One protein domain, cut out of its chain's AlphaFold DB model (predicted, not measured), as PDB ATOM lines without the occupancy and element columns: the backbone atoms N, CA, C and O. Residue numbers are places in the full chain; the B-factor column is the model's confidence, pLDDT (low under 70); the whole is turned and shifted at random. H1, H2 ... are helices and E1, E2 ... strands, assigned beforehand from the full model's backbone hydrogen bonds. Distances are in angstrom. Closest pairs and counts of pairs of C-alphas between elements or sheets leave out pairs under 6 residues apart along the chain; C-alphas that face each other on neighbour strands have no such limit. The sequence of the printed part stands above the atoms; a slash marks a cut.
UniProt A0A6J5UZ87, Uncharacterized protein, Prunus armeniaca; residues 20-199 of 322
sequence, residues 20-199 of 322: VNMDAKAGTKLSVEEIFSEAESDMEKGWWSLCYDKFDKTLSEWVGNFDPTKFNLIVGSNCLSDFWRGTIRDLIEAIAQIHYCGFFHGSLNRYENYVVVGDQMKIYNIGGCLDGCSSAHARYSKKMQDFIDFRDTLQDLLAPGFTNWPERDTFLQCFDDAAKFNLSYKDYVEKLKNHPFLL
ATOM      1  N   VAL A  20     -40.756 -37.183 -33.040       41.59
ATOM      2  CA  VAL A  20     -40.814 -37.094 -34.505       41.59
ATOM      3  C   VAL A  20     -40.210 -35.765 -34.948       41.59
ATOM      4  O   VAL A  20     -40.655 -34.704 -34.506       41.59
ATOM      5  N   ASN A  21     -39.203 -35.831 -35.823       40.44
ATOM      6  CA  ASN A  21     -38.699 -34.680 -36.568       40.44
ATOM      7  C   ASN A  21     -39.483 -34.586 -37.887       40.44
ATOM      8  O   ASN A  21     -39.498 -35.539 -38.666       40.44
ATOM      9  N   MET A  22     -40.178 -33.469 -38.110       38.59
ATOM     10  CA  MET A  22     -41.071 -33.301 -39.264       38.59
ATOM     11  C   MET A  22     -40.395 -32.721 -40.520       38.59
ATOM     12  O   MET A  22     -41.052 -32.654 -41.556       38.59
ATOM     13  N   ASP A  23     -39.109 -32.346 -40.474       39.72
ATOM     14  CA  ASP A  23     -38.424 -31.674 -41.598       39.72
ATOM     15  C   ASP A  23     -37.638 -32.606 -42.541       39.72
ATOM     16  O   ASP A  23     -36.943 -32.139 -43.447       39.72
ATOM     17  N   ALA A  24     -37.794 -33.930 -42.424       40.03
ATOM     18  CA  ALA A  24     -37.211 -34.867 -43.383       40.03
ATOM     19  C   ALA A  24     -37.830 -34.659 -44.781       40.03
ATOM     20  O   ALA A  24     -38.937 -35.119 -45.081       40.03
ATOM     21  N   LYS A  25     -37.118 -33.934 -45.655       38.72
ATOM     22  CA  LYS A  25     -37.514 -33.716 -47.050       38.72
ATOM     23  C   LYS A  25     -37.747 -35.060 -47.735       38.72
ATOM     24  O   LYS A  25     -36.825 -35.848 -47.933       38.72
ATOM     25  N   ALA A  26     -38.985 -35.292 -48.157       38.59
ATOM     26  CA  ALA A  26     -39.337 -36.455 -48.949       38.59
ATOM     27  C   ALA A  26     -38.526 -36.482 -50.259       38.59
ATOM     28  O   ALA A  26     -38.694 -35.609 -51.112       38.59
ATOM     29  N   GLY A  27     -37.701 -37.519 -50.441       40.44
ATOM     30  CA  GLY A  27     -37.297 -37.963 -51.778       40.44
ATOM     31  C   GLY A  27     -35.821 -37.884 -52.173       40.44
ATOM     32  O   GLY A  27     -35.559 -37.809 -53.372       40.44
ATOM     33  N   THR A  28     -34.858 -37.991 -51.252       35.28
ATOM     34  CA  THR A  28     -33.441 -38.151 -51.643       35.28
ATOM     35  C   THR A  28     -32.777 -39.289 -50.874       35.28
ATOM     36  O   THR A  28     -32.772 -39.292 -49.650       35.28
ATOM     37  N   LYS A  29     -32.227 -40.282 -51.592       37.16
ATOM     38  CA  LYS A  29     -31.386 -41.338 -51.006       37.16
ATOM     39  C   LYS A  29     -30.044 -40.723 -50.618       37.16
ATOM     40  O   LYS A  29     -29.188 -40.562 -51.485       37.16
ATOM     41  N   LEU A  30     -29.889 -40.387 -49.347       39.03
ATOM     42  CA  LEU A  30     -28.612 -39.986 -48.765       39.03
ATOM     43  C   LEU A  30     -27.899 -41.209 -48.184       39.03
ATOM     44  O   LEU A  30     -28.535 -42.206 -47.826       39.03
ATOM     45  N   SER A  31     -26.571 -41.164 -48.148       40.59
ATOM     46  CA  SER A  31     -25.773 -42.196 -47.486       40.59
ATOM     47  C   SER A  31     -25.884 -42.080 -45.960       40.59
ATOM     48  O   SER A  31     -26.193 -41.019 -45.427       40.59
ATOM     49  N   VAL A  32     -25.628 -43.175 -45.236       38.84
ATOM     50  CA  VAL A  32     -25.746 -43.235 -43.763       38.84
ATOM     51  C   VAL A  32     -24.907 -42.149 -43.075       38.84
ATOM     52  O   VAL A  32     -25.337 -41.589 -42.076       38.84
ATOM     53  N   GLU A  33     -23.749 -41.801 -43.632       38.09
ATOM     54  CA  GLU A  33     -22.843 -40.778 -43.090       38.09
ATOM     55  C   GLU A  33     -23.341 -39.342 -43.352       38.09
ATOM     56  O   GLU A  33     -23.170 -38.469 -42.503       38.09
ATOM     57  N   GLU A  34     -24.034 -39.105 -44.470       38.41
ATOM     58  CA  GLU A  34     -24.703 -37.827 -44.768       38.41
ATOM     59  C   GLU A  34     -25.967 -37.636 -43.913       38.41
ATOM     60  O   GLU A  34     -26.235 -36.523 -43.468       38.41
ATOM     61  N   ILE A  35     -26.682 -38.723 -43.594       40.84
ATOM     62  CA  ILE A  35     -27.860 -38.722 -42.706       40.84
ATOM     63  C   ILE A  35     -27.489 -38.281 -41.284       40.84
ATOM     64  O   ILE A  35     -28.234 -37.518 -40.676       40.84
ATOM     65  N   PHE A  36     -26.339 -38.706 -40.747       38.84
ATOM     66  CA  PHE A  36     -25.905 -38.278 -39.411       38.84
ATOM     67  C   PHE A  36     -25.445 -36.811 -39.378       38.84
ATOM     68  O   PHE A  36     -25.752 -36.104 -38.422       38.84
ATOM     69  N   SER A  37     -24.778 -36.329 -40.433       42.56
ATOM     70  CA  SER A  37     -24.343 -34.928 -40.536       42.56
ATOM     71  C   SER A  37     -25.503 -33.952 -40.776       42.56
ATOM     72  O   SER A  37     -25.468 -32.834 -40.261       42.56
ATOM     73  N   GLU A  38     -26.515 -34.336 -41.561       39.59
ATOM     74  CA  GLU A  38     -27.731 -33.532 -41.739       39.59
ATOM     75  C   GLU A  38     -28.634 -33.605 -40.506       39.59
ATOM     76  O   GLU A  38     -29.159 -32.573 -40.104       39.59
ATOM     77  N   ALA A  39     -28.736 -34.757 -39.833       41.06
ATOM     78  CA  ALA A  39     -29.466 -34.867 -38.571       41.06
ATOM     79  C   ALA A  39     -28.876 -33.963 -37.477       41.06
ATOM     80  O   ALA A  39     -29.642 -33.309 -36.780       41.06
ATOM     81  N   GLU A  40     -27.549 -33.850 -37.350       42.28
ATOM     82  CA  GLU A  40     -26.920 -32.903 -36.412       42.28
ATOM     83  C   GLU A  40     -27.174 -31.430 -36.796       42.28
ATOM     84  O   GLU A  40     -27.444 -30.607 -35.922       42.28
ATOM     85  N   SER A  41     -27.172 -31.094 -38.092       40.78
ATOM     86  CA  SER A  41     -27.502 -29.746 -38.599       40.78
ATOM     87  C   SER A  41     -28.990 -29.387 -38.442       40.78
ATOM     88  O   SER A  41     -29.334 -28.232 -38.175       40.78
ATOM     89  N   ASP A  42     -29.887 -30.360 -38.601       42.34
ATOM     90  CA  ASP A  42     -31.337 -30.189 -38.463       42.34
ATOM     91  C   ASP A  42     -31.784 -30.255 -36.996       42.34
ATOM     92  O   ASP A  42     -32.766 -29.613 -36.621       42.34
ATOM     93  N   MET A  43     -31.023 -30.926 -36.124       46.62
ATOM     94  CA  MET A  43     -31.189 -30.853 -34.668       46.62
ATOM     95  C   MET A  43     -31.032 -29.420 -34.135       46.62
ATOM     96  O   MET A  43     -31.695 -29.065 -33.159       46.62
ATOM     97  N   GLU A  44     -30.225 -28.576 -34.790       41.06
ATOM     98  CA  GLU A  44     -30.058 -27.159 -34.430       41.06
ATOM     99  C   GLU A  44     -31.210 -26.252 -34.915       41.06
ATOM    100  O   GLU A  44     -31.297 -25.098 -34.484       41.06
ATOM    101  N   LYS A  45     -32.106 -26.732 -35.797       46.00
ATOM    102  CA  LYS A  45     -33.133 -25.900 -36.470       46.00
ATOM    103  C   LYS A  45     -34.568 -26.447 -36.431       46.00
ATOM    104  O   LYS A  45     -35.490 -25.703 -36.765       46.00
ATOM    105  N   GLY A  46     -34.769 -27.705 -36.047       46.19
ATOM    106  CA  GLY A  46     -36.030 -28.428 -36.229       46.19
ATOM    107  C   GLY A  46     -37.102 -28.205 -35.155       46.19
ATOM    108  O   GLY A  46     -36.818 -27.956 -33.980       46.19
ATOM    109  N   TRP A  47     -38.361 -28.348 -35.579       44.84
ATOM    110  CA  TRP A  47     -39.541 -28.411 -34.715       44.84
ATOM    111  C   TRP A  47     -39.687 -29.829 -34.160       44.84
ATOM    112  O   TRP A  47     -39.808 -30.796 -34.913       44.84
ATOM    113  N   TRP A  48     -39.705 -29.956 -32.836       48.72
ATOM    114  CA  TRP A  48     -39.871 -31.237 -32.157       48.72
ATOM    115  C   TRP A  48     -41.337 -31.428 -31.791       48.72
ATOM    116  O   TRP A  48     -41.942 -30.568 -31.158       48.72
ATOM    117  N   SER A  49     -41.933 -32.554 -32.171       51.50
ATOM    118  CA  SER A  49     -43.306 -32.866 -31.772       51.50
ATOM    119  C   SER A  49     -43.346 -34.152 -30.965       51.50
ATOM    120  O   SER A  49     -42.866 -35.197 -31.403       51.50
ATOM    121  N   LEU A  50     -43.932 -34.055 -29.772       62.19
ATOM    122  CA  LEU A  50     -44.416 -35.203 -29.023       62.19
ATOM    123  C   LEU A  50     -45.833 -35.499 -29.513       62.19
ATOM    124  O   LEU A  50     -46.731 -34.675 -29.325       62.19
ATOM    125  N   CYS A  51     -46.019 -36.651 -30.151       61.88
ATOM    126  CA  CYS A  51     -47.302 -37.070 -30.708       61.88
ATOM    127  C   CYS A  51     -47.755 -38.395 -30.087       61.88
ATOM    128  O   CYS A  51     -46.937 -39.255 -29.764       61.88
ATOM    129  N   TYR A  52     -49.071 -38.563 -29.965       69.44
ATOM    130  CA  TYR A  52     -49.708 -39.817 -29.566       69.44
ATOM    131  C   TYR A  52     -50.453 -40.401 -30.767       69.44
ATOM    132  O   TYR A  52     -51.119 -39.652 -31.482       69.44
ATOM    133  N   ASP A  53     -50.386 -41.722 -30.958       64.75
ATOM    134  CA  ASP A  53     -51.024 -42.425 -32.087       64.75
ATOM    135  C   ASP A  53     -52.521 -42.113 -32.215       64.75
ATOM    136  O   ASP A  53     -53.080 -42.044 -33.311       64.75
ATOM    137  N   LYS A  54     -53.181 -41.924 -31.068       73.25
ATOM    138  CA  LYS A  54     -54.563 -41.478 -30.954       73.25
ATOM    139  C   LYS A  54     -54.771 -40.816 -29.593       73.25
ATOM    140  O   LYS A  54     -54.233 -41.281 -28.590       73.25
ATOM    141  N   PHE A  55     -55.596 -39.777 -29.554       77.38
ATOM    142  CA  PHE A  55     -56.135 -39.217 -28.317       77.38
ATOM    143  C   PHE A  55     -57.640 -38.973 -28.463       77.38
ATOM    144  O   PHE A  55     -58.148 -38.869 -29.581       77.38
ATOM    145  N   ASP A  56     -58.358 -38.946 -27.342       79.19
ATOM    146  CA  ASP A  56     -59.824 -38.905 -27.337       79.19
ATOM    147  C   ASP A  56     -60.362 -37.487 -27.533       79.19
ATOM    148  O   ASP A  56     -61.377 -37.297 -28.204       79.19
ATOM    149  N   LYS A  57     -59.701 -36.502 -26.917       83.69
ATOM    150  CA  LYS A  57     -60.006 -35.068 -27.016       83.69
ATOM    151  C   LYS A  57     -58.842 -34.228 -26.488       83.69
ATOM    152  O   LYS A  57     -58.041 -34.708 -25.685       83.69
ATOM    153  N   THR A  58     -58.771 -32.971 -26.892       85.00
ATOM    154  CA  THR A  58     -57.908 -31.954 -26.271       85.00
ATOM    155  C   THR A  58     -58.485 -31.494 -24.929       85.00
ATOM    156  O   THR A  58     -59.687 -31.625 -24.675       85.00
ATOM    157  N   LEU A  59     -57.656 -30.906 -24.061       83.75
ATOM    158  CA  LEU A  59     -58.153 -30.267 -22.839       83.75
ATOM    159  C   LEU A  59     -59.102 -29.108 -23.164       83.75
ATOM    160  O   LEU A  59     -60.104 -28.949 -22.477       83.75
ATOM    161  N   SER A  60     -58.844 -28.358 -24.239       82.69
ATOM    162  CA  SER A  60     -59.734 -27.284 -24.703       82.69
ATOM    163  C   SER A  60     -61.140 -27.811 -25.029       82.69
ATOM    164  O   SER A  60     -62.137 -27.273 -24.552       82.69
ATOM    165  N   GLU A  61     -61.243 -28.941 -25.735       81.69
ATOM    166  CA  GLU A  61     -62.524 -29.618 -25.998       81.69
ATOM    167  C   GLU A  61     -63.153 -30.217 -24.733       81.69
ATOM    168  O   GLU A  61     -64.381 -30.297 -24.615       81.69
ATOM    169  N   TRP A  62     -62.327 -30.658 -23.780       75.50
ATOM    170  CA  TRP A  62     -62.807 -31.205 -22.517       75.50
ATOM    171  C   TRP A  62     -63.391 -30.119 -21.604       75.50
ATOM    172  O   TRP A  62     -64.468 -30.321 -21.042       75.50
ATOM    173  N   VAL A  63     -62.732 -28.960 -21.515       75.56
ATOM    174  CA  VAL A  63     -63.148 -27.790 -20.724       75.56
ATOM    175  C   VAL A  63     -64.274 -27.016 -21.415       75.56
ATOM    176  O   VAL A  63     -65.218 -26.605 -20.752       75.56
ATOM    177  N   GLY A  64     -64.243 -26.855 -22.740       66.50
ATOM    178  CA  GLY A  64     -65.256 -26.103 -23.499       66.50
ATOM    179  C   GLY A  64     -66.678 -26.678 -23.410       66.50
ATOM    180  O   GLY A  64     -67.650 -25.948 -23.579       66.50
ATOM    181  N   ASN A  65     -66.817 -27.962 -23.066       58.41
ATOM    182  CA  ASN A  65     -68.098 -28.630 -22.794       58.41
ATOM    183  C   ASN A  65     -68.483 -28.588 -21.298       58.41
ATOM    184  O   ASN A  65     -69.037 -29.557 -20.774       58.41
ATOM    185  N   PHE A  66     -68.139 -27.489 -20.615       60.28
ATOM    186  CA  PHE A  66     -68.085 -27.353 -19.158       60.28
ATOM    187  C   PHE A  66     -69.366 -27.816 -18.448       60.28
ATOM    188  O   PHE A  66     -70.379 -27.120 -18.403       60.28
ATOM    189  N   ASP A  67     -69.289 -28.994 -17.834       54.34
ATOM    190  CA  ASP A  67     -70.218 -29.445 -16.808       54.34
ATOM    191  C   ASP A  67     -69.414 -29.590 -15.506       54.34
ATOM    192  O   ASP A  67     -68.692 -30.582 -15.340       54.34
ATOM    193  N   PRO A  68     -69.502 -28.615 -14.580       49.00
ATOM    194  CA  PRO A  68     -68.764 -28.626 -13.315       49.00
ATOM    195  C   PRO A  68     -68.993 -29.905 -12.496       49.00
ATOM    196  O   PRO A  68     -68.144 -30.288 -11.693       49.00
ATOM    197  N   THR A  69     -70.125 -30.585 -12.711       47.44
ATOM    198  CA  THR A  69     -70.482 -31.827 -12.014       47.44
ATOM    199  C   THR A  69     -69.798 -33.065 -12.598       47.44
ATOM    200  O   THR A  69     -69.659 -34.068 -11.905       47.44
ATOM    201  N   LYS A  70     -69.307 -33.003 -13.844       51.06
ATOM    202  CA  LYS A  70     -68.563 -34.102 -14.490       51.06
ATOM    203  C   LYS A  70     -67.067 -34.063 -14.213       51.06
ATOM    204  O   LYS A  70     -66.400 -35.080 -14.367       51.06
ATOM    205  N   PHE A  71     -66.541 -32.910 -13.807       65.31
ATOM    206  CA  PHE A  71     -65.107 -32.733 -13.591       65.31
ATOM    207  C   PHE A  71     -64.631 -33.231 -12.223       65.31
ATOM    208  O   PHE A  71     -63.421 -33.322 -12.024       65.31
ATOM    209  N   ASN A  72     -65.564 -33.552 -11.302       72.94
ATOM    210  CA  ASN A  72     -65.325 -34.073  -9.944       72.94
ATOM    211  C   ASN A  72     -64.014 -33.550  -9.346       72.94
ATOM    212  O   ASN A  72     -63.172 -34.321  -8.886       72.94
ATOM    213  N   LEU A  73     -63.805 -32.232  -9.436       79.19
ATOM    214  CA  LEU A  73     -62.539 -31.607  -9.062       79.19
ATOM    215  C   LEU A  73     -62.317 -31.728  -7.557       79.19
ATOM    216  O   LEU A  73     -61.207 -31.975  -7.089       79.19
ATOM    217  N   ILE A  74     -63.414 -31.596  -6.815       76.75
ATOM    218  CA  ILE A  74     -63.456 -31.619  -5.365       76.75
ATOM    219  C   ILE A  74     -64.266 -32.822  -4.890       76.75
ATOM    220  O   ILE A  74     -65.336 -33.120  -5.417       76.75
ATOM    221  N   VAL A  75     -63.768 -33.476  -3.846       70.56
ATOM    222  CA  VAL A  75     -64.485 -34.482  -3.064       70.56
ATOM    223  C   VAL A  75     -64.618 -33.968  -1.634       70.56
ATOM    224  O   VAL A  75     -63.630 -33.559  -1.025       70.56
ATOM    225  N   GLY A  76     -65.832 -34.000  -1.082       71.62
ATOM    226  CA  GLY A  76     -66.096 -33.552   0.288       71.62
ATOM    227  C   GLY A  76     -65.688 -32.093   0.528       71.62
ATOM    228  O   GLY A  76     -65.939 -31.221  -0.301       71.62
ATOM    229  N   SER A  77     -65.049 -31.829   1.665       69.81
ATOM    230  CA  SER A  77     -64.733 -30.482   2.159       69.81
ATOM    231  C   SER A  77     -63.463 -29.899   1.533       69.81
ATOM    232  O   SER A  77     -62.419 -29.780   2.184       69.81
ATOM    233  N   ASN A  78     -63.544 -29.555   0.243       70.69
ATOM    234  CA  ASN A  78     -62.464 -28.924  -0.529       70.69
ATOM    235  C   ASN A  78     -61.181 -29.771  -0.576       70.69
ATOM    236  O   ASN A  78     -60.069 -29.277  -0.404       70.69
ATOM    237  N   CYS A  79     -61.332 -31.080  -0.764       80.75
ATOM    238  CA  CYS A  79     -60.225 -31.964  -1.101       80.75
ATOM    239  C   CYS A  79     -60.191 -32.153  -2.614       80.75
ATOM    240  O   CYS A  79     -61.198 -32.547  -3.191       80.75
ATOM    241  N   LEU A  80     -59.027 -31.967  -3.239       88.25
ATOM    242  CA  LEU A  80     -58.834 -32.329  -4.643       88.25
ATOM    243  C   LEU A  80     -59.158 -33.821  -4.831       88.25
ATOM    244  O   LEU A  80     -58.807 -34.615  -3.957       88.25
ATOM    245  N   SER A  81     -59.838 -34.218  -5.904       87.88
ATOM    246  CA  SER A  81     -60.150 -35.635  -6.128       87.88
ATOM    247  C   SER A  81     -58.914 -36.457  -6.485       87.88
ATOM    248  O   SER A  81     -57.902 -35.922  -6.936       87.88
ATOM    249  N   ASP A  82     -58.987 -37.776  -6.290       87.44
ATOM    250  CA  ASP A  82     -57.848 -38.670  -6.538       87.44
ATOM    251  C   ASP A  82     -57.380 -38.644  -7.995       87.44
ATOM    252  O   ASP A  82     -56.176 -38.668  -8.245       87.44
ATOM    253  N   PHE A  83     -58.316 -38.495  -8.936       87.06
ATOM    254  CA  PHE A  83     -58.003 -38.304 -10.350       87.06
ATOM    255  C   PHE A  83     -57.101 -37.079 -10.563       87.06
ATOM    256  O   PHE A  83     -56.046 -37.187 -11.188       87.06
ATOM    257  N   TRP A  84     -57.475 -35.923 -10.007       89.88
ATOM    258  CA  TRP A  84     -56.720 -34.680 -10.184       89.88
ATOM    259  C   TRP A  84     -55.407 -34.672  -9.411       89.88
ATOM    260  O   TRP A  84     -54.411 -34.159  -9.911       89.88
ATOM    261  N   ARG A  85     -55.364 -35.296  -8.228       91.75
ATOM    262  CA  ARG A  85     -54.110 -35.499  -7.484       91.75
ATOM    263  C   ARG A  85     -53.092 -36.282  -8.307       91.75
ATOM    264  O   ARG A  85     -51.929 -35.891  -8.345       91.75
ATOM    265  N   GLY A  86     -53.525 -37.386  -8.922       91.75
ATOM    266  CA  GLY A  86     -52.686 -38.193  -9.808       91.75
ATOM    267  C   GLY A  86     -52.272 -37.400 -11.042       91.75
ATOM    268  O   GLY A  86     -51.089 -37.205 -11.271       91.75
ATOM    269  N   THR A  87     -53.249 -36.825 -11.743       92.50
ATOM    270  CA  THR A  87     -53.025 -36.066 -12.980       92.50
ATOM    271  C   THR A  87     -52.013 -34.934 -12.806       92.50
ATOM    272  O   THR A  87     -51.067 -34.835 -13.578       92.50
ATOM    273  N   ILE A  88     -52.170 -34.084 -11.786       95.75
ATOM    274  CA  ILE A  88     -51.247 -32.959 -11.568       95.75
ATOM    275  C   ILE A  88     -49.836 -33.470 -11.251       95.75
ATOM    276  O   ILE A  88     -48.863 -32.921 -11.763       95.75
ATOM    277  N   ARG A  89     -49.715 -34.533 -10.444       95.75
ATOM    278  CA  ARG A  89     -48.419 -35.145 -10.126       95.75
ATOM    279  C   ARG A  89     -47.739 -35.693 -11.379       95.75
ATOM    280  O   ARG A  89     -46.578 -35.375 -11.614       95.75
ATOM    281  N   ASP A  90     -48.472 -36.452 -12.184       94.62
ATOM    282  CA  ASP A  90     -47.955 -37.074 -13.402       94.62
ATOM    283  C   ASP A  90     -47.511 -36.010 -14.418       94.62
ATOM    284  O   ASP A  90     -46.489 -36.170 -15.080       94.62
ATOM    285  N   LEU A  91     -48.227 -34.884 -14.505       96.44
ATOM    286  CA  LEU A  91     -47.846 -33.758 -15.362       96.44
ATOM    287  C   LEU A  91     -46.577 -33.047 -14.862       96.44
ATOM    288  O   LEU A  91     -45.706 -32.750 -15.674       96.44
ATOM    289  N   ILE A  92     -46.415 -32.835 -13.549       97.56
ATOM    290  CA  ILE A  92     -45.161 -32.302 -12.973       97.56
ATOM    291  C   ILE A  92     -43.979 -33.212 -13.335       97.56
ATOM    292  O   ILE A  92     -42.916 -32.728 -13.731       97.56
ATOM    293  N   GLU A  93     -44.167 -34.528 -13.227       95.81
ATOM    294  CA  GLU A  93     -43.145 -35.514 -13.586       95.81
ATOM    295  C   GLU A  93     -42.859 -35.532 -15.086       95.81
ATOM    296  O   GLU A  93     -41.695 -35.562 -15.483       95.81
ATOM    297  N   ALA A  94     -43.888 -35.433 -15.928       94.62
ATOM    298  CA  ALA A  94     -43.728 -35.346 -17.374       94.62
ATOM    299  C   ALA A  94     -42.923 -34.103 -17.783       94.62
ATOM    300  O   ALA A  94     -42.006 -34.214 -18.596       94.62
ATOM    301  N   ILE A  95     -43.199 -32.938 -17.184       96.81
ATOM    302  CA  ILE A  95     -42.433 -31.701 -17.413       96.81
ATOM    303  C   ILE A  95     -40.967 -31.902 -17.012       96.81
ATOM    304  O   ILE A  95     -40.053 -31.611 -17.785       96.81
ATOM    305  N   ALA A  96     -40.717 -32.451 -15.820       95.94
ATOM    306  CA  ALA A  96     -39.360 -32.746 -15.367       95.94
ATOM    307  C   ALA A  96     -38.635 -33.736 -16.297       95.94
ATOM    308  O   ALA A  96     -37.444 -33.565 -16.567       95.94
ATOM    309  N   GLN A  97     -39.350 -34.724 -16.836       92.62
ATOM    310  CA  GLN A  97     -38.804 -35.694 -17.779       92.62
ATOM    311  C   GLN A  97     -38.470 -35.061 -19.136       92.62
ATOM    312  O   GLN A  97     -37.398 -35.331 -19.675       92.62
ATOM    313  N   ILE A  98     -39.322 -34.178 -19.668       92.31
ATOM    314  CA  ILE A  98     -39.031 -33.385 -20.877       92.31
ATOM    315  C   ILE A  98     -37.705 -32.628 -20.693       92.31
ATOM    316  O   ILE A  98     -36.809 -32.710 -21.536       92.31
ATOM    317  N   HIS A  99     -37.538 -31.977 -19.541       94.81
ATOM    318  CA  HIS A  99     -36.320 -31.251 -19.190       94.81
ATOM    319  C   HIS A  99     -35.086 -32.135 -18.990       94.81
ATOM    320  O   HIS A  99     -33.963 -31.681 -19.240       94.81
ATOM    321  N   TYR A 100     -35.268 -33.354 -18.480       91.31
ATOM    322  CA  TYR A 100     -34.200 -34.342 -18.327       91.31
ATOM    323  C   TYR A 100     -33.722 -34.856 -19.688       91.31
ATOM    324  O   TYR A 100     -32.522 -35.005 -19.903       91.31
ATOM    325  N   CYS A 101     -34.644 -35.020 -20.636       88.12
ATOM    326  CA  CYS A 101     -34.348 -35.382 -22.021       88.12
ATOM    327  C   CYS A 101     -33.704 -34.247 -22.841       88.12
ATOM    328  O   CYS A 101     -33.475 -34.433 -24.031       88.12
ATOM    329  N   GLY A 102     -33.410 -33.090 -22.237       88.50
ATOM    330  CA  GLY A 102     -32.765 -31.971 -22.926       88.50
ATOM    331  C   GLY A 102     -33.729 -31.066 -23.696       88.50
ATOM    332  O   GLY A 102     -33.275 -30.249 -24.489       88.50
ATOM    333  N   PHE A 103     -35.037 -31.149 -23.454       91.75
ATOM    334  CA  PHE A 103     -36.047 -30.339 -24.141       91.75
ATOM    335  C   PHE A 103     -36.758 -29.370 -23.196       91.75
ATOM    336  O   PHE A 103     -36.604 -29.451 -21.982       91.75
ATOM    337  N   PHE A 104     -37.537 -28.448 -23.756       93.75
ATOM    338  CA  PHE A 104     -38.527 -27.647 -23.035       93.75
ATOM    339  C   PHE A 104     -39.797 -27.515 -23.883       93.75
ATOM    340  O   PHE A 104     -39.763 -27.638 -25.111       93.75
ATOM    341  N   HIS A 105     -40.924 -27.256 -23.236       93.94
ATOM    342  CA  HIS A 105     -42.221 -27.118 -23.877       93.94
ATOM    343  C   HIS A 105     -42.516 -25.671 -24.313       93.94
ATOM    344  O   HIS A 105     -42.952 -25.434 -25.436       93.94
ATOM    345  N   GLY A 106     -42.318 -24.685 -23.438       92.56
ATOM    346  CA  GLY A 106     -42.378 -23.248 -23.735       92.56
ATOM    347  C   GLY A 106     -43.757 -22.660 -24.053       92.56
ATOM    348  O   GLY A 106     -43.819 -21.600 -24.676       92.56
ATOM    349  N   SER A 107     -44.845 -23.358 -23.717       94.00
ATOM    350  CA  SER A 107     -46.224 -22.866 -23.912       94.00
ATOM    351  C   SER A 107     -47.262 -23.666 -23.113       94.00
ATOM    352  O   SER A 107     -48.390 -23.879 -23.562       94.00
ATOM    353  N   LEU A 108     -46.896 -24.145 -21.922       95.81
ATOM    354  CA  LEU A 108     -47.778 -24.983 -21.094       95.81
ATOM    355  C   LEU A 108     -48.975 -24.218 -20.504       95.81
ATOM    356  O   LEU A 108     -49.826 -24.824 -19.864       95.81
ATOM    357  N   ASN A 109     -49.092 -22.916 -20.760       94.12
ATOM    358  CA  ASN A 109     -50.216 -22.065 -20.375       94.12
ATOM    359  C   ASN A 109     -51.397 -22.135 -21.361       94.12
ATOM    360  O   ASN A 109     -52.330 -21.342 -21.279       94.12
ATOM    361  N   ARG A 110     -51.342 -23.044 -22.340       90.19
ATOM    362  CA  ARG A 110     -52.362 -23.215 -23.379       90.19
ATOM    363  C   ARG A 110     -52.997 -24.593 -23.284       90.19
ATOM    364  O   ARG A 110     -52.294 -25.603 -23.286       90.19
ATOM    365  N   TYR A 111     -54.327 -24.655 -23.260       88.69
ATOM    366  CA  TYR A 111     -55.065 -25.923 -23.191       88.69
ATOM    367  C   TYR A 111     -54.841 -26.812 -24.421       88.69
ATOM    368  O   TYR A 111     -54.955 -28.032 -24.331       88.69
ATOM    369  N   GLU A 112     -54.465 -26.225 -25.554       86.31
ATOM    370  CA  GLU A 112     -54.082 -26.916 -26.790       86.31
ATOM    371  C   GLU A 112     -52.726 -27.626 -26.698       86.31
ATOM    372  O   GLU A 112     -52.221 -28.091 -27.707       86.31
ATOM    373  N   ASN A 113     -52.108 -27.693 -25.524       90.50
ATOM    374  CA  ASN A 113     -50.901 -28.485 -25.289       90.50
ATOM    375  C   ASN A 113     -51.150 -29.665 -24.343       90.50
ATOM    376  O   ASN A 113     -50.227 -30.373 -23.939       90.50
ATOM    377  N   TYR A 114     -52.426 -29.921 -24.040       90.56
ATOM    378  CA  TYR A 114     -52.873 -31.061 -23.259       90.56
ATOM    379  C   TYR A 114     -53.905 -31.879 -24.033       90.56
ATOM    380  O   TYR A 114     -54.872 -31.351 -24.587       90.56
ATOM    381  N   VAL A 115     -53.726 -33.195 -24.027       88.00
ATOM    382  CA  VAL A 115     -54.682 -34.166 -24.570       88.00
ATOM    383  C   VAL A 115     -55.125 -35.137 -23.495       88.00
ATOM    384  O   VAL A 115     -54.413 -35.388 -22.526       88.00
ATOM    385  N   VAL A 116     -56.304 -35.709 -23.692       83.69
ATOM    386  CA  VAL A 116     -56.833 -36.799 -22.880       83.69
ATOM    387  C   VAL A 116     -56.716 -38.097 -23.677       83.69
ATOM    388  O   VAL A 116     -57.210 -38.188 -24.803       83.69
ATOM    389  N   VAL A 117     -56.043 -39.090 -23.097       81.50
ATOM    390  CA  VAL A 117     -55.878 -40.441 -23.651       81.50
ATOM    391  C   VAL A 117     -56.394 -41.438 -22.618       81.50
ATOM    392  O   VAL A 117     -55.741 -41.677 -21.601       81.50
ATOM    393  N   GLY A 118     -57.574 -42.008 -22.860       80.81
ATOM    394  CA  GLY A 118     -58.319 -42.756 -21.853       80.81
ATOM    395  C   GLY A 118     -58.663 -41.860 -20.661       80.81
ATOM    396  O   GLY A 118     -59.212 -40.775 -20.828       80.81
ATOM    397  N   ASP A 119     -58.273 -42.295 -19.464       77.06
ATOM    398  CA  ASP A 119     -58.463 -41.549 -18.212       77.06
ATOM    399  C   ASP A 119     -57.188 -40.796 -17.786       77.06
ATOM    400  O   ASP A 119     -56.915 -40.639 -16.599       77.06
ATOM    401  N   GLN A 120     -56.349 -40.376 -18.737       81.88
ATOM    402  CA  GLN A 120     -55.094 -39.679 -18.443       81.88
ATOM    403  C   GLN A 120     -54.966 -38.394 -19.247       81.88
ATOM    404  O   GLN A 120     -55.121 -38.401 -20.469       81.88
ATOM    405  N   MET A 121     -54.612 -37.304 -18.568       87.38
ATOM    406  CA  MET A 121     -54.160 -36.088 -19.232       87.38
ATOM    407  C   MET A 121     -52.671 -36.199 -19.545       87.38
ATOM    408  O   MET A 121     -51.885 -36.641 -18.708       87.38
ATOM    409  N   LYS A 122     -52.281 -35.785 -20.747       88.38
ATOM    410  CA  LYS A 122     -50.901 -35.840 -21.217       88.38
ATOM    411  C   LYS A 122     -50.511 -34.551 -21.919       88.38
ATOM    412  O   LYS A 122     -51.344 -33.915 -22.559       88.38
ATOM    413  N   ILE A 123     -49.231 -34.210 -21.820       91.19
ATOM    414  CA  ILE A 123     -48.618 -33.088 -22.535       91.19
ATOM    415  C   ILE A 123     -48.304 -33.534 -23.960       91.19
ATOM    416  O   ILE A 123     -47.851 -34.664 -24.164       91.19
ATOM    417  N   TYR A 124     -48.536 -32.668 -24.938       82.69
ATOM    418  CA  TYR A 124     -48.129 -32.875 -26.325       82.69
ATOM    419  C   TYR A 124     -47.582 -31.576 -26.912       82.69
ATOM    420  O   TYR A 124     -47.881 -30.507 -26.394       82.69
ATOM    421  N   ASN A 125     -46.819 -31.690 -28.005       80.62
ATOM    422  CA  ASN A 125     -45.962 -30.636 -28.572       80.62
ATOM    423  C   ASN A 125     -44.717 -30.346 -27.711       80.62
ATOM    424  O   ASN A 125     -44.765 -30.354 -26.488       80.62
ATOM    425  N   ILE A 126     -43.565 -30.128 -28.351       84.56
ATOM    426  CA  ILE A 126     -42.320 -29.732 -27.676       84.56
ATOM    427  C   ILE A 126     -41.873 -28.406 -28.288       84.56
ATOM    428  O   ILE A 126     -41.834 -28.251 -29.504       84.56
ATOM    429  N   GLY A 127     -41.561 -27.423 -27.447       82.12
ATOM    430  CA  GLY A 127     -41.227 -26.076 -27.911       82.12
ATOM    431  C   GLY A 127     -39.822 -25.968 -28.485       82.12
ATOM    432  O   GLY A 127     -39.581 -25.138 -29.359       82.12
ATOM    433  N   GLY A 128     -38.890 -26.788 -28.002       85.62
ATOM    434  CA  GLY A 128     -37.537 -26.833 -28.535       85.62
ATOM    435  C   GLY A 128     -36.540 -27.570 -27.651       85.62
ATOM    436  O   GLY A 128     -36.884 -28.177 -26.634       85.62
ATOM    437  N   CYS A 129     -35.275 -27.502 -28.059       88.94
ATOM    438  CA  CYS A 129     -34.149 -28.123 -27.371       88.94
ATOM    439  C   CYS A 129     -33.444 -27.129 -26.433       88.94
ATOM    440  O   CYS A 129     -33.234 -25.960 -26.768       88.94
ATOM    441  N   LEU A 130     -33.045 -27.603 -25.254       88.25
ATOM    442  CA  LEU A 130     -32.259 -26.845 -24.283       88.25
ATOM    443  C   LEU A 130     -30.808 -26.659 -24.731       88.25
ATOM    444  O   LEU A 130     -30.197 -25.667 -24.342       88.25
ATOM    445  N   ASP A 131     -30.256 -27.554 -25.549       85.56
ATOM    446  CA  ASP A 131     -28.879 -27.422 -26.048       85.56
ATOM    447  C   ASP A 131     -28.721 -26.233 -27.004       85.56
ATOM    448  O   ASP A 131     -27.655 -25.623 -27.057       85.56
ATOM    449  N   GLY A 132     -29.812 -25.798 -27.646       79.06
ATOM    450  CA  GLY A 132     -29.857 -24.553 -28.420       79.06
ATOM    451  C   GLY A 132     -29.793 -23.274 -27.569       79.06
ATOM    452  O   GLY A 132     -29.753 -22.168 -28.107       79.06
ATOM    453  N   CYS A 133     -29.801 -23.378 -26.236       85.12
ATOM    454  CA  CYS A 133     -29.701 -22.221 -25.351       85.12
ATOM    455  C   CYS A 133     -28.240 -21.821 -25.104       85.12
ATOM    456  O   CYS A 133     -27.418 -22.614 -24.651       85.12
ATOM    457  N   SER A 134     -27.954 -20.526 -25.250       86.31
ATOM    458  CA  SER A 134     -26.603 -19.950 -25.149       86.31
ATOM    459  C   SER A 134     -25.914 -20.091 -23.785       86.31
ATOM    460  O   SER A 134     -24.713 -19.852 -23.675       86.31
ATOM    461  N   SER A 135     -26.642 -20.435 -22.716       91.75
ATOM    462  CA  SER A 135     -26.082 -20.533 -21.363       91.75
ATOM    463  C   SER A 135     -26.866 -21.483 -20.457       91.75
ATOM    464  O   SER A 135     -28.028 -21.804 -20.707       91.75
ATOM    465  N   ALA A 136     -26.240 -21.912 -19.356       90.44
ATOM    466  CA  ALA A 136     -26.913 -22.674 -18.301       90.44
ATOM    467  C   ALA A 136     -28.059 -21.878 -17.650       90.44
ATOM    468  O   ALA A 136     -29.098 -22.447 -17.325       90.44
ATOM    469  N   HIS A 137     -27.903 -20.556 -17.521       91.50
ATOM    470  CA  HIS A 137     -28.947 -19.679 -16.998       91.50
ATOM    471  C   HIS A 137     -30.173 -19.634 -17.921       91.50
ATOM    472  O   HIS A 137     -31.297 -19.772 -17.448       91.50
ATOM    473  N   ALA A 138     -29.967 -19.522 -19.238       91.94
ATOM    474  CA  ALA A 138     -31.057 -19.573 -20.212       91.94
ATOM    475  C   ALA A 138     -31.795 -20.922 -20.173       91.94
ATOM    476  O   ALA A 138     -33.024 -20.946 -20.155       91.94
ATOM    477  N   ARG A 139     -31.054 -22.037 -20.068       92.88
ATOM    478  CA  ARG A 139     -31.639 -23.378 -19.891       92.88
ATOM    479  C   ARG A 139     -32.491 -23.458 -18.630       92.88
ATOM    480  O   ARG A 139     -33.628 -23.910 -18.693       92.88
ATOM    481  N   TYR A 140     -31.964 -22.995 -17.499       92.81
ATOM    482  CA  TYR A 140     -32.698 -22.966 -16.237       92.81
ATOM    483  C   TYR A 140     -33.967 -22.110 -16.338       92.81
ATOM    484  O   TYR A 140     -35.039 -22.563 -15.956       92.81
ATOM    485  N   SER A 141     -33.875 -20.916 -16.930       93.00
ATOM    486  CA  SER A 141     -35.024 -20.026 -17.128       93.00
ATOM    487  C   SER A 141     -36.130 -20.675 -17.964       93.00
ATOM    488  O   SER A 141     -37.291 -20.572 -17.580       93.00
ATOM    489  N   LYS A 142     -35.794 -21.408 -19.037       95.12
ATOM    490  CA  LYS A 142     -36.782 -22.174 -19.817       95.12
ATOM    491  C   LYS A 142     -37.469 -23.254 -18.985       95.12
ATOM    492  O   LYS A 142     -38.690 -23.335 -19.007       95.12
ATOM    493  N   LYS A 143     -36.700 -24.013 -18.194       95.81
ATOM    494  CA  LYS A 143     -37.262 -25.046 -17.308       95.81
ATOM    495  C   LYS A 143     -38.230 -24.476 -16.276       95.81
ATOM    496  O   LYS A 143     -39.261 -25.077 -15.995       95.81
ATOM    497  N   MET A 144     -37.885 -23.329 -15.692       95.62
ATOM    498  CA  MET A 144     -38.747 -22.664 -14.715       95.62
ATOM    499  C   MET A 144     -39.989 -22.063 -15.375       95.62
ATOM    500  O   MET A 144     -41.070 -22.138 -14.799       95.62
ATOM    501  N   GLN A 145     -39.855 -21.521 -16.590       96.19
ATOM    502  CA  GLN A 145     -40.989 -20.982 -17.334       96.19
ATOM    503  C   GLN A 145     -42.038 -22.055 -17.635       96.19
ATOM    504  O   GLN A 145     -43.218 -21.778 -17.485       96.19
ATOM    505  N   ASP A 146     -41.639 -23.283 -17.968       97.56
ATOM    506  CA  ASP A 146     -42.584 -24.388 -18.190       97.56
ATOM    507  C   ASP A 146     -43.442 -24.684 -16.950       97.56
ATOM    508  O   ASP A 146     -44.646 -24.915 -17.057       97.56
ATOM    509  N   PHE A 147     -42.851 -24.632 -15.755       97.81
ATOM    510  CA  PHE A 147     -43.602 -24.808 -14.513       97.81
ATOM    511  C   PHE A 147     -44.502 -23.611 -14.186       97.81
ATOM    512  O   PHE A 147     -45.608 -23.817 -13.693       97.81
ATOM    513  N   ILE A 148     -44.068 -22.385 -14.491       96.44
ATOM    514  CA  ILE A 148     -44.904 -21.178 -14.383       96.44
ATOM    515  C   ILE A 148     -46.107 -21.278 -15.327       96.44
ATOM    516  O   ILE A 148     -47.241 -21.096 -14.897       96.44
ATOM    517  N   ASP A 149     -45.865 -21.639 -16.583       96.88
ATOM    518  CA  ASP A 149     -46.889 -21.831 -17.602       96.88
ATOM    519  C   ASP A 149     -47.893 -22.924 -17.186       96.88
ATOM    520  O   ASP A 149     -49.105 -22.775 -17.350       96.88
ATOM    521  N   PHE A 150     -47.402 -24.028 -16.613       97.38
ATOM    522  CA  PHE A 150     -48.256 -25.086 -16.077       97.38
ATOM    523  C   PHE A 150     -49.087 -24.611 -14.878       97.38
ATOM    524  O   PHE A 150     -50.277 -24.916 -14.798       97.38
ATOM    525  N   ARG A 151     -48.496 -23.831 -13.965       96.06
ATOM    526  CA  ARG A 151     -49.213 -23.206 -12.846       96.06
ATOM    527  C   ARG A 151     -50.343 -22.312 -13.331       96.06
ATOM    528  O   ARG A 151     -51.417 -22.375 -12.742       96.06
ATOM    529  N   ASP A 152     -50.135 -21.534 -14.389       93.88
ATOM    530  CA  ASP A 152     -51.174 -20.660 -14.949       93.88
ATOM    531  C   ASP A 152     -52.356 -21.492 -15.481       93.88
ATOM    532  O   ASP A 152     -53.512 -21.224 -15.154       93.88
ATOM    533  N   THR A 153     -52.072 -22.598 -16.181       92.38
ATOM    534  CA  THR A 153     -53.097 -23.577 -16.592       92.38
ATOM    535  C   THR A 153     -53.847 -24.163 -15.394       92.38
ATOM    536  O   THR A 153     -55.074 -24.275 -15.416       92.38
ATOM    537  N   LEU A 154     -53.138 -24.544 -14.327       92.00
ATOM    538  CA  LEU A 154     -53.774 -25.043 -13.107       92.00
ATOM    539  C   LEU A 154     -54.618 -23.969 -12.427       92.00
ATOM    540  O   LEU A 154     -55.693 -24.278 -11.925       92.00
ATOM    541  N   GLN A 155     -54.159 -22.723 -12.406       90.25
ATOM    542  CA  GLN A 155     -54.910 -21.618 -11.834       90.25
ATOM    543  C   GLN A 155     -56.259 -21.479 -12.538       90.25
ATOM    544  O   GLN A 155     -57.279 -21.449 -11.852       90.25
ATOM    545  N   ASP A 156     -56.289 -21.517 -13.868       85.88
ATOM    546  CA  ASP A 156     -57.533 -21.443 -14.635       85.88
ATOM    547  C   ASP A 156     -58.427 -22.681 -14.441       85.88
ATOM    548  O   ASP A 156     -59.642 -22.548 -14.269       85.88
ATOM    549  N   LEU A 157     -57.847 -23.886 -14.384       84.50
ATOM    550  CA  LEU A 157     -58.590 -25.131 -14.131       84.50
ATOM    551  C   LEU A 157     -59.185 -25.197 -12.715       84.50
ATOM    552  O   LEU A 157     -60.260 -25.767 -12.514       84.50
ATOM    553  N   LEU A 158     -58.494 -24.625 -11.725       83.81
ATOM    554  CA  LEU A 158     -58.869 -24.658 -10.307       83.81
ATOM    555  C   LEU A 158     -59.638 -23.397  -9.848       83.81
ATOM    556  O   LEU A 158     -60.118 -23.349  -8.707       83.81
ATOM    557  N   ALA A 159     -59.773 -22.382 -10.710       71.94
ATOM    558  CA  ALA A 159     -60.461 -21.113 -10.445       71.94
ATOM    559  C   ALA A 159     -62.008 -21.120 -10.432       71.94
ATOM    560  O   ALA A 159     -62.566 -20.315  -9.681       71.94
ATOM    561  N   PRO A 160     -62.760 -21.943 -11.194       57.53
ATOM    562  CA  PRO A 160     -64.094 -21.530 -11.656       57.53
ATOM    563  C   PRO A 160     -65.254 -21.580 -10.634       57.53
ATOM    564  O   PRO A 160     -66.414 -21.534 -11.033       57.53
ATOM    565  N   GLY A 161     -65.008 -21.612  -9.317       59.03
ATOM    566  CA  GLY A 161     -66.119 -21.545  -8.348       59.03
ATOM    567  C   GLY A 161     -65.795 -21.503  -6.854       59.03
ATOM    568  O   GLY A 161     -66.719 -21.404  -6.050       59.03
ATOM    569  N   PHE A 162     -64.522 -21.559  -6.449       65.44
ATOM    570  CA  PHE A 162     -64.143 -21.686  -5.037       65.44
ATOM    571  C   PHE A 162     -63.265 -20.508  -4.611       65.44
ATOM    572  O   PHE A 162     -62.056 -20.492  -4.843       65.44
ATOM    573  N   THR A 163     -63.886 -19.498  -3.995       64.06
ATOM    574  CA  THR A 163     -63.216 -18.255  -3.572       64.06
ATOM    575  C   THR A 163     -62.405 -18.393  -2.282       64.06
ATOM    576  O   THR A 163     -61.691 -17.467  -1.930       64.06
ATOM    577  N   ASN A 164     -62.473 -19.537  -1.591       74.94
ATOM    578  CA  ASN A 164     -61.761 -19.781  -0.333       74.94
ATOM    579  C   ASN A 164     -61.183 -21.201  -0.291       74.94
ATOM    580  O   ASN A 164     -61.742 -22.084   0.367       74.94
ATOM    581  N   TRP A 165     -60.056 -21.416  -0.976       83.56
ATOM    582  CA  TRP A 165     -59.316 -22.680  -0.926       83.56
ATOM    583  C   TRP A 165     -57.819 -22.445  -0.643       83.56
ATOM    584  O   TRP A 165     -56.997 -22.545  -1.550       83.56
ATOM    585  N   PRO A 166     -57.445 -22.145   0.618       82.56
ATOM    586  CA  PRO A 166     -56.077 -21.752   0.971       82.56
ATOM    587  C   PRO A 166     -55.003 -22.771   0.584       82.56
ATOM    588  O   PRO A 166     -53.893 -22.390   0.224       82.56
ATOM    589  N   GLU A 167     -55.317 -24.067   0.631       86.25
ATOM    590  CA  GLU A 167     -54.385 -25.132   0.252       86.25
ATOM    591  C   GLU A 167     -54.091 -25.127  -1.255       86.25
ATOM    592  O   GLU A 167     -52.950 -25.352  -1.654       86.25
ATOM    593  N   ARG A 168     -55.093 -24.814  -2.096       89.25
ATOM    594  CA  ARG A 168     -54.892 -24.582  -3.538       89.25
ATOM    595  C   ARG A 168     -53.986 -23.378  -3.743       89.25
ATOM    596  O   ARG A 168     -53.038 -23.457  -4.514       89.25
ATOM    597  N   ASP A 169     -54.286 -22.275  -3.066       88.38
ATOM    598  CA  ASP A 169     -53.558 -21.018  -3.256       88.38
ATOM    599  C   ASP A 169     -52.095 -21.165  -2.826       88.38
ATOM    600  O   ASP A 169     -51.192 -20.737  -3.539       88.38
ATOM    601  N   THR A 170     -51.849 -21.869  -1.718       88.25
ATOM    602  CA  THR A 170     -50.486 -22.171  -1.257       88.25
ATOM    603  C   THR A 170     -49.759 -23.102  -2.230       88.25
ATOM    604  O   THR A 170     -48.588 -22.884  -2.528       88.25
ATOM    605  N   PHE A 171     -50.453 -24.099  -2.791       93.00
ATOM    606  CA  PHE A 171     -49.875 -24.961  -3.822       93.00
ATOM    607  C   PHE A 171     -49.486 -24.186  -5.086       93.00
ATOM    608  O   PHE A 171     -48.386 -24.377  -5.595       93.00
ATOM    609  N   LEU A 172     -50.353 -23.295  -5.579       92.75
ATOM    610  CA  LEU A 172     -50.053 -22.460  -6.746       92.75
ATOM    611  C   LEU A 172     -48.886 -21.500  -6.464       92.75
ATOM    612  O   LEU A 172     -48.034 -21.315  -7.330       92.75
ATOM    613  N   GLN A 173     -48.797 -20.953  -5.249       90.00
ATOM    614  CA  GLN A 173     -47.681 -20.101  -4.825       90.00
ATOM    615  C   GLN A 173     -46.340 -20.856  -4.784       90.00
ATOM    616  O   GLN A 173     -45.299 -20.285  -5.110       90.00
ATOM    617  N   CYS A 174     -46.359 -22.158  -4.470       91.31
ATOM    618  CA  CYS A 174     -45.158 -22.996  -4.411       91.31
ATOM    619  C   CYS A 174     -44.374 -23.025  -5.740       91.31
ATOM    620  O   CYS A 174     -43.169 -23.288  -5.741       91.31
ATOM    621  N   PHE A 175     -45.022 -22.738  -6.876       93.62
ATOM    622  CA  PHE A 175     -44.354 -22.656  -8.176       93.62
ATOM    623  C   PHE A 175     -43.393 -21.466  -8.289       93.62
ATOM    624  O   PHE A 175     -42.385 -21.586  -8.988       93.62
ATOM    625  N   ASP A 176     -43.647 -20.365  -7.578       89.94
ATOM    626  CA  ASP A 176     -42.806 -19.157  -7.596       89.94
ATOM    627  C   ASP A 176     -41.692 -19.180  -6.541       89.94
ATOM    628  O   ASP A 176     -40.725 -18.418  -6.601       89.94
ATOM    629  N   ASP A 177     -41.812 -20.068  -5.561       83.88
ATOM    630  CA  ASP A 177     -41.034 -20.023  -4.327       83.88
ATOM    631  C   ASP A 177     -39.613 -20.616  -4.453       83.88
ATOM    632  O   ASP A 177     -38.819 -20.554  -3.510       83.88
ATOM    633  N   ALA A 178     -39.241 -21.142  -5.627       77.75
ATOM    634  CA  ALA A 178     -37.938 -21.769  -5.877       77.75
ATOM    635  C   ALA A 178     -36.751 -20.884  -5.464       77.75
ATOM    636  O   ALA A 178     -35.835 -21.331  -4.770       77.75
ATOM    637  N   ALA A 179     -36.784 -19.610  -5.871       73.69
ATOM    638  CA  ALA A 179     -35.729 -18.647  -5.566       73.69
ATOM    639  C   ALA A 179     -35.746 -18.223  -4.092       73.69
ATOM    640  O   ALA A 179     -34.688 -18.071  -3.483       73.69
ATOM    641  N   LYS A 180     -36.941 -18.075  -3.510       80.19
ATOM    642  CA  LYS A 180     -37.139 -17.660  -2.116       80.19
ATOM    643  C   LYS A 180     -36.511 -18.650  -1.135       80.19
ATOM    644  O   LYS A 180     -35.852 -18.231  -0.189       80.19
ATOM    645  N   PHE A 181     -36.664 -19.948  -1.391       76.38
ATOM    646  CA  PHE A 181     -36.122 -21.006  -0.532       76.38
ATOM    647  C   PHE A 181     -34.777 -21.571  -1.011       76.38
ATOM    648  O   PHE A 181     -34.305 -22.563  -0.456       76.38
ATOM    649  N   ASN A 182     -34.142 -20.941  -2.011       80.69
ATOM    650  CA  ASN A 182     -32.862 -21.366  -2.587       80.69
ATOM    651  C   ASN A 182     -32.837 -22.870  -2.937       80.69
ATOM    652  O   ASN A 182     -31.908 -23.599  -2.581       80.69
ATOM    653  N   LEU A 183     -33.906 -23.343  -3.580       85.00
ATOM    654  CA  LEU A 183     -34.082 -24.755  -3.903       85.00
ATOM    655  C   LEU A 183     -33.245 -25.134  -5.121       85.00
ATOM    656  O   LEU A 183     -33.206 -24.406  -6.116       85.00
ATOM    657  N   SER A 184     -32.619 -26.313  -5.075       89.69
ATOM    658  CA  SER A 184     -32.114 -26.916  -6.304       89.69
ATOM    659  C   SER A 184     -33.291 -27.256  -7.223       89.69
ATOM    660  O   SER A 184     -34.415 -27.464  -6.766       89.69
ATOM    661  N   TYR A 185     -33.041 -27.362  -8.529       92.06
ATOM    662  CA  TYR A 185     -34.080 -27.764  -9.481       92.06
ATOM    663  C   TYR A 185     -34.735 -29.103  -9.092       92.06
ATOM    664  O   TYR A 185     -35.952 -29.244  -9.172       92.06
ATOM    665  N   LYS A 186     -33.935 -30.074  -8.626       91.62
ATOM    666  CA  LYS A 186     -34.426 -31.385  -8.178       91.62
ATOM    667  C   LYS A 186     -35.350 -31.242  -6.966       91.62
ATOM    668  O   LYS A 186     -36.449 -31.788  -6.979       91.62
ATOM    669  N   ASP A 187     -34.934 -30.473  -5.963       89.94
ATOM    670  CA  ASP A 187     -35.717 -30.292  -4.734       89.94
ATOM    671  C   ASP A 187     -36.995 -29.491  -4.994       89.94
ATOM    672  O   ASP A 187     -38.023 -29.755  -4.377       89.94
ATOM    673  N   TYR A 188     -36.956 -28.546  -5.936       92.50
ATOM    674  CA  TYR A 188     -38.132 -27.820  -6.406       92.50
ATOM    675  C   TYR A 188     -39.171 -28.760  -7.031       92.50
ATOM    676  O   TYR A 188     -40.329 -28.754  -6.614       92.50
ATOM    677  N   VAL A 189     -38.759 -29.619  -7.969       94.75
ATOM    678  CA  VAL A 189     -39.653 -30.609  -8.597       94.75
ATOM    679  C   VAL A 189     -40.227 -31.575  -7.555       94.75
ATOM    680  O   VAL A 189     -41.429 -31.849  -7.555       94.75
ATOM    681  N   GLU A 190     -39.390 -32.073  -6.640       92.56
ATOM    682  CA  GLU A 190     -39.836 -32.975  -5.573       92.56
ATOM    683  C   GLU A 190     -40.790 -32.294  -4.588       92.56
ATOM    684  O   GLU A 190     -41.753 -32.923  -4.146       92.56
ATOM    685  N   LYS A 191     -40.592 -31.008  -4.277       91.62
ATOM    686  CA  LYS A 191     -41.547 -30.236  -3.471       91.62
ATOM    687  C   LYS A 191     -42.898 -30.133  -4.163       91.62
ATOM    688  O   LYS A 191     -43.904 -30.522  -3.575       91.62
ATOM    689  N   LEU A 192     -42.927 -29.725  -5.431       94.75
ATOM    690  CA  LEU A 192     -44.181 -29.599  -6.175       94.75
ATOM    691  C   LEU A 192     -44.975 -30.913  -6.213       94.75
ATOM    692  O   LEU A 192     -46.164 -30.918  -5.892       94.75
ATOM    693  N   LYS A 193     -44.337 -32.046  -6.546       93.38
ATOM    694  CA  LYS A 193     -45.051 -33.334  -6.689       93.38
ATOM    695  C   LYS A 193     -45.586 -33.885  -5.359       93.38
ATOM    696  O   LYS A 193     -46.586 -34.615  -5.338       93.38
ATOM    697  N   ASN A 194     -44.882 -33.581  -4.267       92.38
ATOM    698  CA  ASN A 194     -45.172 -34.077  -2.921       92.38
ATOM    699  C   ASN A 194     -45.900 -33.038  -2.059       92.38
ATOM    700  O   ASN A 194     -46.057 -33.243  -0.852       92.38
ATOM    701  N   HIS A 195     -46.356 -31.937  -2.661       94.00
ATOM    702  CA  HIS A 195     -47.062 -30.886  -1.949       94.00
ATOM    703  C   HIS A 195     -48.313 -31.452  -1.238       94.00
ATOM    704  O   HIS A 195     -49.048 -32.246  -1.840       94.00
ATOM    705  N   PRO A 196     -48.615 -31.055   0.018       93.94
ATOM    706  CA  PRO A 196     -49.738 -31.599   0.795       93.94
ATOM    707  C   PRO A 196     -51.104 -31.512   0.098       93.94
ATOM    708  O   PRO A 196     -51.953 -32.392   0.277       93.94
ATOM    709  N   PHE A 197     -51.298 -30.494  -0.742       92.94
ATOM    710  CA  PHE A 197     -52.460 -30.347  -1.625       92.94
ATOM    711  C   PHE A 197     -52.719 -31.568  -2.529       92.94
ATOM    712  O   PHE A 197     -53.870 -31.949  -2.748       92.94
ATOM    713  N   LEU A 198     -51.658 -32.229  -3.004       94.31
ATOM    714  CA  LEU A 198     -51.729 -33.401  -3.883       94.31
ATOM    715  C   LEU A 198     -51.841 -34.727  -3.112       94.31
ATOM    716  O   LEU A 198     -51.978 -35.795  -3.718       94.31
ATOM    717  N   LEU A 199     -51.775 -34.697  -1.779       93.12
ATOM    718  CA  LEU A 199     -51.862 -35.888  -0.940       93.12
ATOM    719  C   LEU A 199     -53.310 -36.206  -0.550       93.12
ATOM    720  O   LEU A 199     -54.173 -35.334  -0.425       93.12
TER     721      LEU A 199
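Overview. This is residues 20 to 199 of the 322 residues of an uncharacterized protein of Prunus armeniaca (UniProt A0A6J5UZ87). A small strand hairpin, E2 and E3, sits at one edge of a flat body of nearly aligned helices, in which H3 with H6 beside it packs partly on H4, whose other end has H5 folded back on it. A loose arm at the start bears H1, and residues 31 to 37 stick out. The printed part has 180 residues, in the order H1 E1 H2 H3 E2 E3 H4 H5 H6; E2 and E3 are antiparallel. It is mostly helix, with under half of its residues in named elements, and only just compact, close to loose: radius of gyration of the C-alphas 18.8 A, spans 64 by 40 by 20 A.

Along the chain. Find E2 at residues 114 to 117 and E3 at 120 to 123. H3, residues 82 to 100, runs 26.8 A from C-alpha 82 at (-57.848, -38.670, -6.538); H4, residues 136 to 158, runs 33.0 A. Look for H5 at 166 to 173, H2 at 59 to 64 and E1 at 48 to 50. H1, residues 32 to 43, begins at (-25.746, -43.235, -43.763); H6, residues 185 to 193, ends at (-45.051, -33.334, -6.689).

Arrangement. In the hairpin E2 and E3, look at N 115 and O 122, 2.9 A apart. The closest C-alphas of H3 and E3 are those of Thr 87 and Met 121, 6.4 A; of H2 and E2, Leu 59 and Tyr 114, 5.4 A. H3 touches H6, closest C-alphas Arg 89 and Lys 193, 5.1 A, and, with residues 92 to 99 alone, H4, His 99 and Lys 143, 6.6 A. These tilts are shallow, 14 and 17 degrees, opposite ways. H4 and H5, a helical hairpin, touch at Arg 151 and Leu 172, C-alphas 6.2 A apart. Every O i to N i+4 pair is within hydrogen-bond range in H1, H2, H3, H5 and H6, and 18 of 19 in H4. E1 pairs with no named strand, but its residues 48 to 49 pair with 20 to 21; H1 is apart from E1.

Size, cuts and confidence. The C-alphas farthest apart, of Ser 31 and Ser 77, are 64.2 A apart. The printed part has no cut; the links H2 to H3, H3 to E2, E3 to H4 and H5 to H6 are long. pLDDT is under 70 at residues 20 to 53, 64 to 71, 77 and 160 to 163.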